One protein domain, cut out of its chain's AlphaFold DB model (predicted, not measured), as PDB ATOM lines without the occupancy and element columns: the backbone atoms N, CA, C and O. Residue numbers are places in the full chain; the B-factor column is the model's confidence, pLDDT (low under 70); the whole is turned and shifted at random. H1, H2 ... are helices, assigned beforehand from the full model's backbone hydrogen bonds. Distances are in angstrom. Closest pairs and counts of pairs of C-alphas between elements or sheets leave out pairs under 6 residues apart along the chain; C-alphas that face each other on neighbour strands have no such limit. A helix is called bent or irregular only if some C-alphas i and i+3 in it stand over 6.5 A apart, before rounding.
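This is residues 2 to 115 of the 115 residues of the protein "Putative integral membrane protein" of Streptococcus oralis (UniProt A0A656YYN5). Look for four helices side by side in one flat row, in chain order H1, H2, H3, H4, each running back against the one before; H3 and H4 pack closely, the other neighbours more sparsely. H2 is bent, and a loop, residues 81 to 93, joins H3 to H4. The printed part has 114 residues, with four named helices and no named strand: all helix. It is only just loose, close to compact, with a radius of gyration of the C-alphas of 16.3 A, and flat, spanning 48 by 35 by 17 A.

Begin with H1, residues 2 to 23. By its hydrogen bonds H2, residues 30 to 56, was assigned as one helix, but it is bent: C-alphas 37 and 40 are 6.9 A apart, and its arms, H2a of residues 30 to 37 and H2b of residues 40 to 56, stand at a steep tilt of 50 degrees. H1 touches H2a with residues 15 to 22 alone, a hairpin at a shallow tilt of 31 degrees, closest at the C-alphas of Tyr 19 and Leu 37, 6.3 A. H3, residues 62 to 80, touches H2b with residues 62 to 69 alone, closest at the C-alphas of Ser 50 and Val 62, 5.8 A. H4, residues 94 to 113, touches H3 opposite ways at a shallow tilt of 25 degrees, closest at the C-alphas of Gly 71 and Gly 104, 3.9 A. H1 and H4 are apart. Every O i to N i+4 pair is within hydrogen-bond range in H2a, H2b, H3 and H4, and 16 of 18 in H1.

Find C-alpha 2 at (3.370, 27.738, 4.359); from there H1 runs 31.2 A. H2b measures 24.2 A and H3 27.6 A. H4 runs 28.5 A to C-alpha 113 at (32.279, 5.715, 1.382).

The C-alphas farthest apart, of Asp 57 and Glu 88, are 48.4 A apart. The printed part has no cut; the link from H3 to H4 is long. Residues 2 to 5 have pLDDT under 70.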
ATOM      1  N   LEU A   2       3.455  28.332   3.006       54.25
ATOM      2  CA  LEU A   2       3.370  27.738   4.359       54.25
ATOM      3  C   LEU A   2       4.533  26.800   4.742       54.25
ATOM      4  O   LEU A   2       4.970  26.828   5.883       54.25
ATOM      5  N   PHE A   3       5.074  26.017   3.803       57.81
ATOM      6  CA  PHE A   3       6.183  25.089   4.083       57.81
ATOM      7  C   PHE A   3       7.488  25.799   4.494       57.81
ATOM      8  O   PHE A   3       8.211  25.309   5.357       57.81
ATOM      9  N   ILE A   4       7.751  26.985   3.932       63.47
ATOM     10  CA  ILE A   4       8.973  27.769   4.188       63.47
ATOM     11  C   ILE A   4       8.972  28.332   5.617       63.47
ATOM     12  O   ILE A   4      10.011  28.357   6.265       63.47
ATOM     13  N   TRP A   5       7.802  28.732   6.128       69.00
ATOM     14  CA  TRP A   5       7.653  29.291   7.478       69.00
ATOM     15  C   TRP A   5       7.276  28.250   8.538       69.00
ATOM     16  O   TRP A   5       7.643  28.393   9.701       69.00
ATOM     17  N   GLY A   6       6.583  27.177   8.149       81.81
ATOM     18  CA  GLY A   6       6.133  26.132   9.068       81.81
ATOM     19  C   GLY A   6       7.286  25.363   9.708       81.81
ATOM     20  O   GLY A   6       7.229  25.070  10.899       81.81
ATOM     21  N   LEU A   7       8.359  25.090   8.956       80.81
ATOM     22  CA  LEU A   7       9.511  24.341   9.465       80.81
ATOM     23  C   LEU A   7      10.319  25.133  10.518       80.81
ATOM     24  O   LEU A   7      10.559  24.577  11.592       80.81
ATOM     25  N   PRO A   8      10.669  26.420  10.313       82.75
ATOM     26  CA  PRO A   8      11.249  27.262  11.364       82.75
ATOM     27  C   PRO A   8      10.378  27.373  12.625       82.75
ATOM     28  O   PRO A   8      10.891  27.247  13.739       82.75
ATOM     29  N   ILE A   9       9.060  27.556  12.471       87.12
ATOM     30  CA  ILE A   9       8.129  27.660  13.609       87.12
ATOM     31  C   ILE A   9       8.098  26.344  14.392       87.12
ATOM     32  O   ILE A   9       8.247  26.343  15.612       87.12
ATOM     33  N   PHE A  10       7.976  25.213  13.694       87.62
ATOM     34  CA  PHE A  10       7.983  23.888  14.307       87.62
ATOM     35  C   PHE A  10       9.285  23.605  15.070       87.62
ATOM     36  O   PHE A  10       9.250  23.161  16.218       87.62
ATOM     37  N   MET A  11      10.438  23.938  14.482       88.56
ATOM     38  CA  MET A  11      11.741  23.792  15.140       88.56
ATOM     39  C   MET A  11      11.867  24.690  16.374       88.56
ATOM     40  O   MET A  11      12.414  24.264  17.389       88.56
ATOM     41  N   THR A  12      11.303  25.900  16.329       90.50
ATOM     42  CA  THR A  12      11.262  26.813  17.483       90.50
ATOM     43  C   THR A  12      10.439  26.229  18.631       90.50
ATOM     44  O   THR A  12      10.867  26.285  19.782       90.50
ATOM     45  N   LEU A  13       9.290  25.611  18.335       92.56
ATOM     46  CA  LEU A  13       8.471  24.943  19.350       92.56
ATOM     47  C   LEU A  13       9.223  23.777  20.005       92.56
ATOM     48  O   LEU A  13       9.239  23.674  21.231       92.56
ATOM     49  N   ILE A  14       9.903  22.942  19.211       92.25
ATOM     50  CA  ILE A  14      10.750  21.867  19.749       92.25
ATOM     51  C   ILE A  14      11.866  22.455  20.619       92.25
ATOM     52  O   ILE A  14      12.103  21.957  21.718       92.25
ATOM     53  N   GLN A  15      12.517  23.536  20.176       92.56
ATOM     54  CA  GLN A  15      13.577  24.187  20.946       92.56
ATOM     55  C   GLN A  15      13.079  24.694  22.302       92.56
ATOM     56  O   GLN A  15      13.786  24.540  23.296       92.56
ATOM     57  N   LEU A  16      11.867  25.252  22.373       92.31
ATOM     58  CA  LEU A  16      11.260  25.678  23.638       92.31
ATOM     59  C   LEU A  16      11.016  24.496  24.581       92.31
ATOM     60  O   LEU A  16      11.308  24.602  25.772       92.31
ATOM     61  N   ILE A  17      10.547  23.361  24.054       92.19
ATOM     62  CA  ILE A  17      10.348  22.135  24.842       92.19
ATOM     63  C   ILE A  17      11.692  21.616  25.369       92.19
ATOM     64  O   ILE A  17      11.811  21.323  26.558       92.19
ATOM     65  N   VAL A  18      12.717  21.541  24.513       91.44
ATOM     66  CA  VAL A  18      14.064  21.080  24.888       91.44
ATOM     67  C   VAL A  18      14.691  22.010  25.926       91.44
ATOM     68  O   VAL A  18      15.228  21.537  26.929       91.44
ATOM     69  N   TYR A  19      14.596  23.324  25.724       92.38
ATOM     70  CA  TYR A  19      15.082  24.319  26.675       92.38
ATOM     71  C   TYR A  19      14.371  24.197  28.023       92.38
ATOM     72  O   TYR A  19      15.038  24.101  29.051       92.38
ATOM     73  N   GLY A  20      13.036  24.112  28.020       87.88
ATOM     74  CA  GLY A  20      12.242  23.912  29.231       87.88
ATOM     75  C   GLY A  20      12.651  22.640  29.973       87.88
ATOM     76  O   GLY A  20      13.008  22.702  31.145       87.88
ATOM     77  N   ALA A  21      12.701  21.497  29.284       86.06
ATOM     78  CA  ALA A  21      13.095  20.218  29.880       86.06
ATOM     79  C   ALA A  21      14.521  20.233  30.459       86.06
ATOM     80  O   ALA A  21      14.783  19.591  31.476       86.06
ATOM     81  N   THR A  22      15.435  20.972  29.827       86.25
ATOM     82  CA  THR A  22      16.825  21.125  30.282       86.25
ATOM     83  C   THR A  22      16.920  22.071  31.484       86.25
ATOM     84  O   THR A  22      17.725  21.827  32.377       86.25
ATOM     85  N   ALA A  23      16.089  23.117  31.545       84.94
ATOM     86  CA  ALA A  23      16.099  24.114  32.618       84.94
ATOM     87  C   ALA A  23      15.626  23.561  33.974       84.94
ATOM     88  O   ALA A  23      16.116  24.002  35.010       84.94
ATOM     89  N   TYR A  24      14.711  22.585  33.978       81.50
ATOM     90  CA  TYR A  24      14.207  21.953  35.208       81.50
ATOM     91  C   TYR A  24      15.098  20.826  35.751       81.50
ATOM     92  O   TYR A  24      14.801  20.276  36.808       81.50
ATOM     93  N   ARG A  25      16.164  20.438  35.037       84.19
ATOM     94  CA  ARG A  25      17.027  19.309  35.409       84.19
ATOM     95  C   ARG A  25      18.381  19.794  35.912       84.19
ATOM     96  O   ARG A  25      19.056  20.577  35.250       84.19
ATOM     97  N   GLU A  26      18.844  19.237  37.029       83.88
ATOM     98  CA  GLU A  26      20.216  19.453  37.495       83.88
ATOM     99  C   GLU A  26      21.214  18.634  36.663       83.88
ATOM    100  O   GLU A  26      21.425  17.433  36.874       83.88
ATOM    101  N   ILE A  27      21.840  19.295  35.687       85.00
ATOM    102  CA  ILE A  27      22.819  18.682  34.787       85.00
ATOM    103  C   ILE A  27      24.231  18.891  35.333       85.00
ATOM    104  O   ILE A  27      24.758  20.000  35.366       85.00
ATOM    105  N   THR A  28      24.899  17.796  35.686       83.56
ATOM    106  CA  THR A  28      26.263  17.813  36.242       83.56
ATOM    107  C   THR A  28      27.329  18.135  35.185       83.56
ATOM    108  O   THR A  28      28.452  18.520  35.511       83.56
ATOM    109  N   LYS A  29      27.021  17.943  33.895       87.75
ATOM    110  CA  LYS A  29      27.962  18.139  32.781       87.75
ATOM    111  C   LYS A  29      27.505  19.287  31.867       87.75
ATOM    112  O   LYS A  29      26.648  19.063  31.013       87.75
ATOM    113  N   PRO A  30      28.122  20.482  31.933       86.56
ATOM    114  CA  PRO A  30      27.686  21.629  31.129       86.56
ATOM    115  C   PRO A  30      27.837  21.394  29.618       86.56
ATOM    116  O   PRO A  30      27.035  21.885  28.829       86.56
ATOM    117  N   ALA A  31      28.825  20.594  29.200       87.38
ATOM    118  CA  ALA A  31      28.989  20.199  27.801       87.38
ATOM    119  C   ALA A  31      27.816  19.346  27.283       87.38
ATOM    120  O   ALA A  31      27.423  19.492  26.130       87.38
ATOM    121  N   PHE A  32      27.230  18.501  28.138       88.06
ATOM    122  CA  PHE A  32      26.043  17.718  27.795       88.06
ATOM    123  C   PHE A  32      24.804  18.611  27.692       88.06
ATOM    124  O   PHE A  32      24.088  18.528  26.701       88.06
ATOM    125  N   ALA A  33      24.599  19.525  28.652       90.12
ATOM    126  CA  ALA A  33      23.514  20.510  28.580       90.12
ATOM    127  C   ALA A  33      23.585  21.322  27.279       90.12
ATOM    128  O   ALA A  33      22.596  21.455  26.562       90.12
ATOM    129  N   ARG A  34      24.784  21.803  26.924       90.69
ATOM    130  CA  ARG A  34      25.006  22.511  25.661       90.69
ATOM    131  C   ARG A  34      24.723  21.617  24.458       90.69
ATOM    132  O   ARG A  34      24.045  22.060  23.547       90.69
ATOM    133  N   PHE A  35      25.188  20.369  24.449       91.25
ATOM    134  CA  PHE A  35      24.889  19.433  23.362       91.25
ATOM    135  C   PHE A  35      23.378  19.246  23.152       91.25
ATOM    136  O   PHE A  35      22.904  19.395  22.029       91.25
ATOM    137  N   VAL A  36      22.620  19.006  24.228       90.38
ATOM    138  CA  VAL A  36      21.158  18.846  24.174       90.38
ATOM    139  C   VAL A  36      20.483  20.110  23.640       90.38
ATOM    140  O   VAL A  36      19.631  20.021  22.764       90.38
ATOM    141  N   LEU A  37      20.906  21.293  24.088       91.25
ATOM    142  CA  LEU A  37      20.355  22.564  23.605       91.25
ATOM    143  C   LEU A  37      20.711  22.867  22.144       91.25
ATOM    144  O   LEU A  37      19.961  23.571  21.468       91.25
ATOM    145  N   PHE A  38      21.850  22.365  21.663       91.69
ATOM    146  CA  PHE A  38      22.328  22.607  20.303       91.69
ATOM    147  C   PHE A  38      21.833  21.572  19.286       91.69
ATOM    148  O   PHE A  38      21.978  21.808  18.087       91.69
ATOM    149  N   ILE A  39      21.220  20.461  19.709       90.69
ATOM    150  CA  ILE A  39      20.792  19.404  18.781       90.69
ATOM    151  C   ILE A  39      19.770  19.910  17.754       90.69
ATOM    152  O   ILE A  39      19.907  19.647  16.561       90.69
ATOM    153  N   VAL A  40      18.790  20.696  18.197       90.50
ATOM    154  CA  VAL A  40      17.738  21.257  17.341       90.50
ATOM    155  C   VAL A  40      18.293  22.317  16.385       90.50
ATOM    156  O   VAL A  40      18.077  22.158  15.184       90.50
ATOM    157  N   PRO A  41      19.042  23.357  16.822       91.38
ATOM    158  CA  PRO A  41      19.587  24.334  15.881       91.38
ATOM    159  C   PRO A  41      20.596  23.711  14.910       91.38
ATOM    160  O   PRO A  41      20.588  24.066  13.735       91.38
ATOM    161  N   LEU A  42      21.412  22.741  15.344       92.56
ATOM    162  CA  LEU A  42      22.309  22.016  14.437       92.56
ATOM    163  C   LEU A  42      21.532  21.219  13.391       92.56
ATOM    164  O   LEU A  42      21.837  21.310  12.205       92.56
ATOM    165  N   THR A  43      20.499  20.486  13.811       91.50
ATOM    166  CA  THR A  43      19.631  19.746  12.885       91.50
ATOM    167  C   THR A  43      18.967  20.699  11.895       91.50
ATOM    168  O   THR A  43      18.936  20.419  10.699       91.50
ATOM    169  N   HIS A  44      18.497  21.859  12.361       90.56
ATOM    170  CA  HIS A  44      17.884  22.868  11.505       90.56
ATOM    171  C   HIS A  44      18.856  23.392  10.439       90.56
ATOM    172  O   HIS A  44      18.505  23.414   9.260       90.56
ATOM    173  N   ILE A  45      20.086  23.741  10.832       91.75
ATOM    174  CA  ILE A  45      21.137  24.182   9.903       91.75
ATOM    175  C   ILE A  45      21.419  23.098   8.860       91.75
ATOM    176  O   ILE A  45      21.442  23.390   7.666       91.75
ATOM    177  N   VAL A  46      21.592  21.843   9.285       93.19
ATOM    178  CA  VAL A  46      21.911  20.731   8.376       93.19
ATOM    179  C   VAL A  46      20.775  20.458   7.395       93.19
ATOM    180  O   VAL A  46      21.031  20.306   6.201       93.19
ATOM    181  N   VAL A  47      19.525  20.443   7.864       90.56
ATOM    182  CA  VAL A  47      18.347  20.263   7.001       90.56
ATOM    183  C   VAL A  47      18.247  21.404   5.990       90.56
ATOM    184  O   VAL A  47      18.098  21.148   4.797       90.56
ATOM    185  N   TYR A  48      18.380  22.652   6.440       88.44
ATOM    186  CA  TYR A  48      18.249  23.816   5.567       88.44
ATOM    187  C   TYR A  48      19.355  23.868   4.506       88.44
ATOM    188  O   TYR A  48      19.065  24.057   3.325       88.44
ATOM    189  N   LEU A  49      20.609  23.622   4.903       91.12
ATOM    190  CA  LEU A  49      21.732  23.529   3.970       91.12
ATOM    191  C   LEU A  49      21.533  22.392   2.970       91.12
ATOM    192  O   LEU A  49      21.774  22.589   1.785       91.12
ATOM    193  N   SER A  50      21.056  21.229   3.415       90.44
ATOM    194  CA  SER A  50      20.828  20.089   2.520       90.44
ATOM    195  C   SER A  50      19.773  20.398   1.457       90.44
ATOM    196  O   SER A  50      19.973  20.075   0.291       90.44
ATOM    197  N   ILE A  51      18.681  21.068   1.841       89.19
ATOM    198  CA  ILE A  51      17.642  21.518   0.905       89.19
ATOM    199  C   ILE A  51      18.213  22.546  -0.075       89.19
ATOM    200  O   ILE A  51      17.949  22.459  -1.271       89.19
ATOM    201  N   LEU A  52      19.001  23.507   0.416       90.94
ATOM    202  CA  LEU A  52      19.602  24.545  -0.420       90.94
ATOM    203  C   LEU A  52      20.577  23.957  -1.445       90.94
ATOM    204  O   LEU A  52      20.494  24.293  -2.622       90.94
ATOM    205  N   PHE A  53      21.473  23.067  -1.012       90.94
ATOM    206  CA  PHE A  53      22.419  22.402  -1.905       90.94
ATOM    207  C   PHE A  53      21.713  21.518  -2.924       90.94
ATOM    208  O   PHE A  53      22.073  21.562  -4.092       90.94
ATOM    209  N   TYR A  54      20.670  20.794  -2.517       90.44
ATOM    210  CA  TYR A  54      19.853  20.012  -3.442       90.44
ATOM    211  C   TYR A  54      19.106  20.878  -4.466       90.44
ATOM    212  O   TYR A  54      18.950  20.490  -5.619       90.44
ATOM    213  N   ALA A  55      18.644  22.064  -4.063       89.75
ATOM    214  CA  ALA A  55      18.010  23.010  -4.978       89.75
ATOM    215  C   ALA A  55      19.012  23.641  -5.961       89.75
ATOM    216  O   ALA A  55      18.623  23.997  -7.071       89.75
ATOM    217  N   LEU A  56      20.277  23.796  -5.551       93.62
ATOM    218  CA  LEU A  56      21.350  24.337  -6.389       93.62
ATOM    219  C   LEU A  56      21.924  23.288  -7.350       93.62
ATOM    220  O   LEU A  56      22.216  23.605  -8.500       93.62
ATOM    221  N   ASP A  57      22.073  22.054  -6.879       92.38
ATOM    222  CA  ASP A  57      22.509  20.896  -7.646       92.38
ATOM    223  C   ASP A  57      21.633  19.692  -7.290       92.38
ATOM    224  O   ASP A  57      21.746  19.095  -6.217       92.38
ATOM    225  N   THR A  58      20.776  19.296  -8.227       84.12
ATOM    226  CA  THR A  58      19.849  18.175  -8.038       84.12
ATOM    227  C   THR A  58      20.552  16.824  -7.898       84.12
ATOM    228  O   THR A  58      19.923  15.856  -7.471       84.12
ATOM    229  N   HIS A  59      21.840  16.729  -8.247       89.75
ATOM    230  CA  HIS A  59      22.648  15.526  -8.033       89.75
ATOM    231  C   HIS A  59      23.242  15.437  -6.624       89.75
ATOM    232  O   HIS A  59      23.845  14.421  -6.268       89.75
ATOM    233  N   PHE A  60      23.059  16.466  -5.798       90.12
ATOM    234  CA  PHE A  60      23.531  16.461  -4.427       90.12
ATOM    235  C   PHE A  60      22.846  15.372  -3.593       90.12
ATOM    236  O   PHE A  60      21.629  15.368  -3.391       90.12
ATOM    237  N   ASN A  61      23.643  14.451  -3.050       91.38
ATOM    238  CA  ASN A  61      23.124  13.338  -2.265       91.38
ATOM    239  C   ASN A  61      22.762  13.776  -0.833       91.38
ATOM    240  O   ASN A  61      23.568  13.687   0.094       91.38
ATOM    241  N   VAL A  62      21.513  14.199  -0.629       93.00
ATOM    242  CA  VAL A  62      20.974  14.567   0.695       93.00
ATOM    243  C   VAL A  62      21.043  13.400   1.687       93.00
ATOM    244  O   VAL A  62      21.321  13.608   2.871       93.00
ATOM    245  N   ASN A  63      20.859  12.161   1.214       92.62
ATOM    246  CA  ASN A  63      20.918  10.974   2.069       92.62
ATOM    247  C   ASN A  63      22.318  10.780   2.658       92.62
ATOM    248  O   ASN A  63      22.438  10.414   3.827       92.62
ATOM    249  N   LYS A  64      23.370  11.101   1.890       94.50
ATOM    250  CA  LYS A  64      24.760  11.079   2.361       94.50
ATOM    251  C   LYS A  64      24.930  11.934   3.617       94.50
ATOM    252  O   LYS A  64      25.423  11.462   4.640       94.50
ATOM    253  N   ILE A  65      24.458  13.181   3.566       94.88
ATOM    254  CA  ILE A  65      24.559  14.118   4.691       94.88
ATOM    255  C   ILE A  65      23.695  13.677   5.865       94.88
ATOM    256  O   ILE A  65      24.168  13.692   7.001       94.88
ATOM    257  N   ALA A  66      22.457  13.254   5.605       94.19
ATOM    258  CA  ALA A  66      21.551  12.799   6.653       94.19
ATOM    259  C   ALA A  66      22.132  11.607   7.435       94.19
ATOM    260  O   ALA A  66      22.085  11.594   8.669       94.19
ATOM    261  N   VAL A  67      22.731  10.640   6.732       96.81
ATOM    262  CA  VAL A  67      23.349   9.450   7.333       96.81
ATOM    263  C   VAL A  67      24.600   9.815   8.136       96.81
ATOM    264  O   VAL A  67      24.721   9.389   9.287       96.81
ATOM    265  N   ILE A  68      25.490  10.656   7.592       96.81
ATOM    266  CA  ILE A  68      26.686  11.120   8.318       96.81
ATOM    267  C   ILE A  68      26.284  11.897   9.577       96.81
ATOM    268  O   ILE A  68      26.784  11.607  10.664       96.81
ATOM    269  N   PHE A  69      25.360  12.856   9.457       96.25
ATOM    270  CA  PHE A  69      24.903  13.671  10.582       96.25
ATOM    271  C   PHE A  69      24.270  12.814  11.684       96.25
ATOM    272  O   PHE A  69      24.631  12.947  12.854       96.25
ATOM    273  N   SER A  70      23.391  11.880  11.309       95.81
ATOM    274  CA  SER A  70      22.780  10.935  12.254       95.81
ATOM    275  C   SER A  70      23.835  10.074  12.949       95.81
ATOM    276  O   SER A  70      23.790   9.900  14.168       95.81
ATOM    277  N   GLY A  71      24.836   9.600  12.200       97.31
ATOM    278  CA  GLY A  71      25.954   8.841  12.751       97.31
ATOM    279  C   GLY A  71      26.740   9.631  13.798       97.31
ATOM    280  O   GLY A  71      26.992   9.129  14.894       97.31
ATOM    281  N   VAL A  72      27.045  10.903  13.523       96.69
ATOM    282  CA  VAL A  72      27.700  11.803  14.486       96.69
ATOM    283  C   VAL A  72      26.839  12.008  15.738       96.69
ATOM    284  O   VAL A  72      27.363  11.936  16.853       96.69
ATOM    285  N   MET A  73      25.523  12.203  15.593       96.00
ATOM    286  CA  MET A  73      24.613  12.330  16.744       96.00
ATOM    287  C   MET A  73      24.617  11.071  17.622       96.00
ATOM    288  O   MET A  73      24.641  11.179  18.854       96.00
ATOM    289  N   PHE A  74      24.659   9.880  17.017       96.44
ATOM    290  CA  PHE A  74      24.768   8.615  17.750       96.44
ATOM    291  C   PHE A  74      26.108   8.455  18.463       96.44
ATOM    292  O   PHE A  74      26.117   8.039  19.622       96.44
ATOM    293  N   LEU A  75      27.221   8.857  17.843       97.12
ATOM    294  CA  LEU A  75      28.541   8.833  18.484       97.12
ATOM    295  C   LEU A  75      28.588   9.715  19.733       97.12
ATOM    296  O   LEU A  75      29.046   9.274  20.791       97.12
ATOM    297  N   ILE A  76      28.090  10.950  19.630       94.38
ATOM    298  CA  ILE A  76      28.066  11.884  20.762       94.38
ATOM    299  C   ILE A  76      27.141  11.346  21.862       94.38
ATOM    300  O   ILE A  76      27.538  11.295  23.027       94.38
ATOM    301  N   SER A  77      25.945  10.874  21.500       93.19
ATOM    302  CA  SER A  77      24.981  10.316  22.459       93.19
ATOM    303  C   SER A  77      25.541   9.088  23.182       93.19
ATOM    304  O   SER A  77      25.535   9.042  24.414       93.19
ATOM    305  N   GLY A  78      26.114   8.132  22.445       93.38
ATOM    306  CA  GLY A  78      26.737   6.933  23.007       93.38
ATOM    307  C   GLY A  78      27.907   7.250  23.945       93.38
ATOM    308  O   GLY A  78      28.097   6.566  24.947       93.38
ATOM    309  N   ASN A  79      28.645   8.338  23.703       94.31
ATOM    310  CA  ASN A  79      29.716   8.792  24.596       94.31
ATOM    311  C   ASN A  79      29.196   9.298  25.957       94.31
ATOM    312  O   ASN A  79      29.857   9.111  26.985       94.31
ATOM    313  N   TYR A  80      28.027   9.945  25.973       91.50
ATOM    314  CA  TYR A  80      27.428  10.501  27.190       91.50
ATOM    315  C   TYR A  80      26.536   9.512  27.949       91.50
ATOM    316  O   TYR A  80      26.434   9.631  29.166       91.50
ATOM    317  N   MET A  81      25.971   8.502  27.280       90.06
ATOM    318  CA  MET A  81      25.109   7.476  27.888       90.06
ATOM    319  C   MET A  81      25.655   6.817  29.171       90.06
ATOM    320  O   MET A  81      24.925   6.769  30.161       90.06
ATOM    321  N   PRO A  82      26.909   6.322  29.227       89.62
ATOM    322  CA  PRO A  82      27.412   5.632  30.414       89.62
ATOM    323  C   PRO A  82      27.879   6.605  31.510       89.62
ATOM    324  O   PRO A  82      28.356   6.167  32.560       89.62
ATOM    325  N   LYS A  83      27.804   7.921  31.269       89.56
ATOM    326  CA  LYS A  83      28.250   8.962  32.197       89.56
ATOM    327  C   LYS A  83      27.063   9.455  33.015       89.56
ATOM    328  O   LYS A  83      25.962   9.624  32.504       89.56
ATOM    329  N   LYS A  84      27.305   9.766  34.290       86.62
ATOM    330  CA  LYS A  84      26.310  10.461  35.110       86.62
ATOM    331  C   LYS A  84      26.215  11.919  34.643       86.62
ATOM    332  O   LYS A  84      27.126  12.710  34.897       86.62
ATOM    333  N   VAL A  85      25.165  12.230  33.888       86.06
ATOM    334  CA  VAL A  85      24.926  13.556  33.291       86.06
ATOM    335  C   VAL A  85      23.858  14.357  34.030       86.06
ATOM    336  O   VAL A  85      23.988  15.574  34.106       86.06
ATOM    337  N   VAL A  86      22.872  13.687  34.626       84.62
ATOM    338  CA  VAL A  86      21.834  14.277  35.482       84.62
ATOM    339  C   VAL A  86      22.016  13.733  36.900       84.62
ATOM    340  O   VAL A  86      22.354  12.560  37.074       84.62
ATOM    341  N   VAL A  87      21.844  14.580  37.915       81.44
ATOM    342  CA  VAL A  87      22.091  14.214  39.324       81.44
ATOM    343  C   VAL A  87      21.159  13.091  39.792       81.44
ATOM    344  O   VAL A  87      21.621  12.146  40.442       81.44
ATOM    345  N   GLU A  88      19.885  13.183  39.411       79.19
ATOM    346  CA  GLU A  88      18.802  12.284  39.828       79.19
ATOM    347  C   GLU A  88      18.735  10.980  39.013       79.19
ATOM    348  O   GLU A  88      18.199   9.979  39.488       79.19
ATOM    349  N   GLU A  89      19.307  10.947  37.804       82.12
ATOM    350  CA  GLU A  89      19.208   9.782  36.918       82.12
ATOM    351  C   GLU A  89      20.403   8.831  37.055       82.12
ATOM    352  O   GLU A  89      21.568   9.223  37.205       82.12
ATOM    353  N   LYS A  90      20.109   7.530  36.965       86.31
ATOM    354  CA  LYS A  90      21.139   6.494  36.865       86.31
ATOM    355  C   LYS A  90      21.752   6.515  35.458       86.31
ATOM    356  O   LYS A  90      21.018   6.692  34.487       86.31
ATOM    357  N   PRO A  91      23.075   6.306  35.327       88.69
ATOM    358  CA  PRO A  91      23.714   6.228  34.019       88.69
ATOM    359  C   PRO A  91      23.137   5.062  33.212       88.69
ATOM    360  O   PRO A  91      22.812   4.007  33.767       88.69
ATOM    361  N   ALA A  92      23.036   5.248  31.898       89.56
ATOM    362  CA  ALA A  92      22.552   4.213  31.001       89.56
ATOM    363  C   ALA A  92      23.526   3.018  30.974       89.56
ATOM    364  O   ALA A  92      24.728   3.170  31.237       89.56
ATOM    365  N   PRO A  93      23.043   1.806  30.653       92.12
ATOM    366  CA  PRO A  93      23.895   0.629  30.640       92.12
ATOM    367  C   PRO A  93      24.952   0.718  29.530       92.12
ATOM    368  O   PRO A  93      24.689   1.170  28.416       92.12
ATOM    369  N   ARG A  94      26.168   0.237  29.820       91.44
ATOM    370  CA  ARG A  94      27.324   0.358  28.910       91.44
ATOM    371  C   ARG A  94      27.120  -0.334  27.562       91.44
ATOM    372  O   ARG A  94      27.615   0.160  26.558       91.44
ATOM    373  N   TRP A  95      26.387  -1.446  27.522       93.06
ATOM    374  CA  TRP A  95      26.120  -2.155  26.268       93.06
ATOM    375  C   TRP A  95      25.329  -1.286  25.275       93.06
ATOM    376  O   TRP A  95      25.636  -1.295  24.087       93.06
ATOM    377  N   LEU A  96      24.391  -0.465  25.768       93.31
ATOM    378  CA  LEU A  96      23.632   0.475  24.944       93.31
ATOM    379  C   LEU A  96      24.536   1.584  24.396       93.31
ATOM    380  O   LEU A  96      24.438   1.943  23.226       93.31
ATOM    381  N   ALA A  97      25.474   2.069  25.213       94.31
ATOM    382  CA  ALA A  97      26.483   3.025  24.772       94.31
ATOM    383  C   ALA A  97      27.343   2.458  23.628       94.31
ATOM    384  O   ALA A  97      27.532   3.128  22.615       94.31
ATOM    385  N   TYR A  98      27.814   1.211  23.753       95.06
ATOM    386  CA  TYR A  98      28.576   0.547  22.691       95.06
ATOM    387  C   TYR A  98      27.749   0.324  21.428       95.06
ATOM    388  O   TYR A  98      28.265   0.536  20.334       95.06
ATOM    389  N   PHE A  99      26.471  -0.036  21.565       96.56
ATOM    390  CA  PHE A  99      25.561  -0.152  20.428       96.56
ATOM    391  C   PHE A  99      25.420   1.179  19.676       96.56
ATOM    392  O   PHE A  99      25.590   1.210  18.461       96.56
ATOM    393  N   PHE A 100      25.196   2.288  20.389       96.62
ATOM    394  CA  PHE A 100      25.105   3.622  19.783       96.62
ATOM    395  C   PHE A 100      26.411   4.048  19.112       96.62
ATOM    396  O   PHE A 100      26.387   4.598  18.014       96.62
ATOM    397  N   ILE A 101      27.555   3.768  19.740       97.00
ATOM    398  CA  ILE A 101      28.863   4.076  19.155       97.00
ATOM    399  C   ILE A 101      29.086   3.256  17.882       97.00
ATOM    400  O   ILE A 101      29.490   3.817  16.867       97.00
ATOM    401  N   LEU A 102      28.801   1.952  17.914       97.25
ATOM    402  CA  LEU A 102      28.960   1.075  16.757       97.25
ATOM    403  C   LEU A 102      28.040   1.509  15.613       97.25
ATOM    404  O   LEU A 102      28.521   1.728  14.506       97.25
ATOM    405  N   ALA A 103      26.750   1.713  15.895       97.50
ATOM    406  CA  ALA A 103      25.778   2.201  14.922       97.50
ATOM    407  C   ALA A 103      26.214   3.552  14.329       97.50
ATOM    408  O   ALA A 103      26.193   3.737  13.111       97.50
ATOM    409  N   GLY A 104      26.685   4.470  15.177       97.38
ATOM    410  CA  GLY A 104      27.197   5.772  14.762       97.38
ATOM    411  C   GLY A 104      28.415   5.674  13.845       97.38
ATOM    412  O   GLY A 104      28.422   6.282  12.776       97.38
ATOM    413  N   LEU A 105      29.412   4.858  14.207       97.62
ATOM    414  CA  LEU A 105      30.592   4.608  13.374       97.62
ATOM    415  C   LEU A 105      30.195   3.999  12.029       97.62
ATOM    416  O   LEU A 105      30.646   4.472  10.989       97.62
ATOM    417  N   THR A 106      29.322   2.989  12.035       97.50
ATOM    418  CA  THR A 106      28.862   2.356  10.794       97.50
ATOM    419  C   THR A 106      28.125   3.342   9.899       97.50
ATOM    420  O   THR A 106      28.414   3.392   8.709       97.50
ATOM    421  N   ALA A 107      27.249   4.184  10.453       97.44
ATOM    422  CA  ALA A 107      26.536   5.197   9.685       97.44
ATOM    423  C   ALA A 107      27.502   6.218   9.071       97.44
ATOM    424  O   ALA A 107      27.405   6.505   7.882       97.44
ATOM    425  N   VAL A 108      28.488   6.709   9.830       97.69
ATOM    426  CA  VAL A 108      29.504   7.630   9.294       97.69
ATOM    427  C   VAL A 108      30.299   6.980   8.160       97.69
ATOM    428  O   VAL A 108      30.482   7.603   7.119       97.69
ATOM    429  N   LEU A 109      30.736   5.727   8.317       97.50
ATOM    430  CA  LEU A 109      31.493   5.020   7.279       97.50
ATOM    431  C   LEU A 109      30.654   4.767   6.020       97.50
ATOM    432  O   LEU A 109      31.114   5.052   4.916       97.50
ATOM    433  N   VAL A 110      29.415   4.293   6.175       97.06
ATOM    434  CA  VAL A 110      28.478   4.096   5.057       97.06
ATOM    435  C   VAL A 110      28.228   5.422   4.344       97.06
ATOM    436  O   VAL A 110      28.335   5.494   3.125       97.06
ATOM    437  N   GLY A 111      27.964   6.487   5.099       95.69
ATOM    438  CA  GLY A 111      27.744   7.811   4.539       95.69
ATOM    439  C   GLY A 111      28.971   8.382   3.827       95.69
ATOM    440  O   GLY A 111      28.830   9.041   2.810       95.69
ATOM    441  N   LEU A 112      30.191   8.140   4.310       94.88
ATOM    442  CA  LEU A 112      31.393   8.670   3.659       94.88
ATOM    443  C   LEU A 112      31.760   7.914   2.378       94.88
ATOM    444  O   LEU A 112      32.119   8.561   1.390       94.88
ATOM    445  N   PHE A 113      31.681   6.580   2.405       95.44
ATOM    446  CA  PHE A 113      32.279   5.715   1.382       95.44
ATOM    447  C   PHE A 113      31.278   5.015   0.458       95.44
ATOM    448  O   PHE A 113      31.672   4.613  -0.633       95.44
ATOM    449  N   LEU A 114      30.022   4.833   0.874       93.62
ATOM    450  CA  LEU A 114      29.028   4.044   0.128       93.62
ATOM    451  C   LEU A 114      27.858   4.877  -0.420       93.62
ATOM    452  O   LEU A 114      27.074   4.356  -1.210       93.62
ATOM    453  N   LEU A 115      27.739   6.144  -0.009       90.19
ATOM    454  CA  LEU A 115      26.743   7.122  -0.469       90.19
ATOM    455  C   LEU A 115      27.433   8.347  -1.065       90.19
ATOM    456  O   LEU A 115      26.827   9.001  -1.941       90.19
TER     457      LEU A 115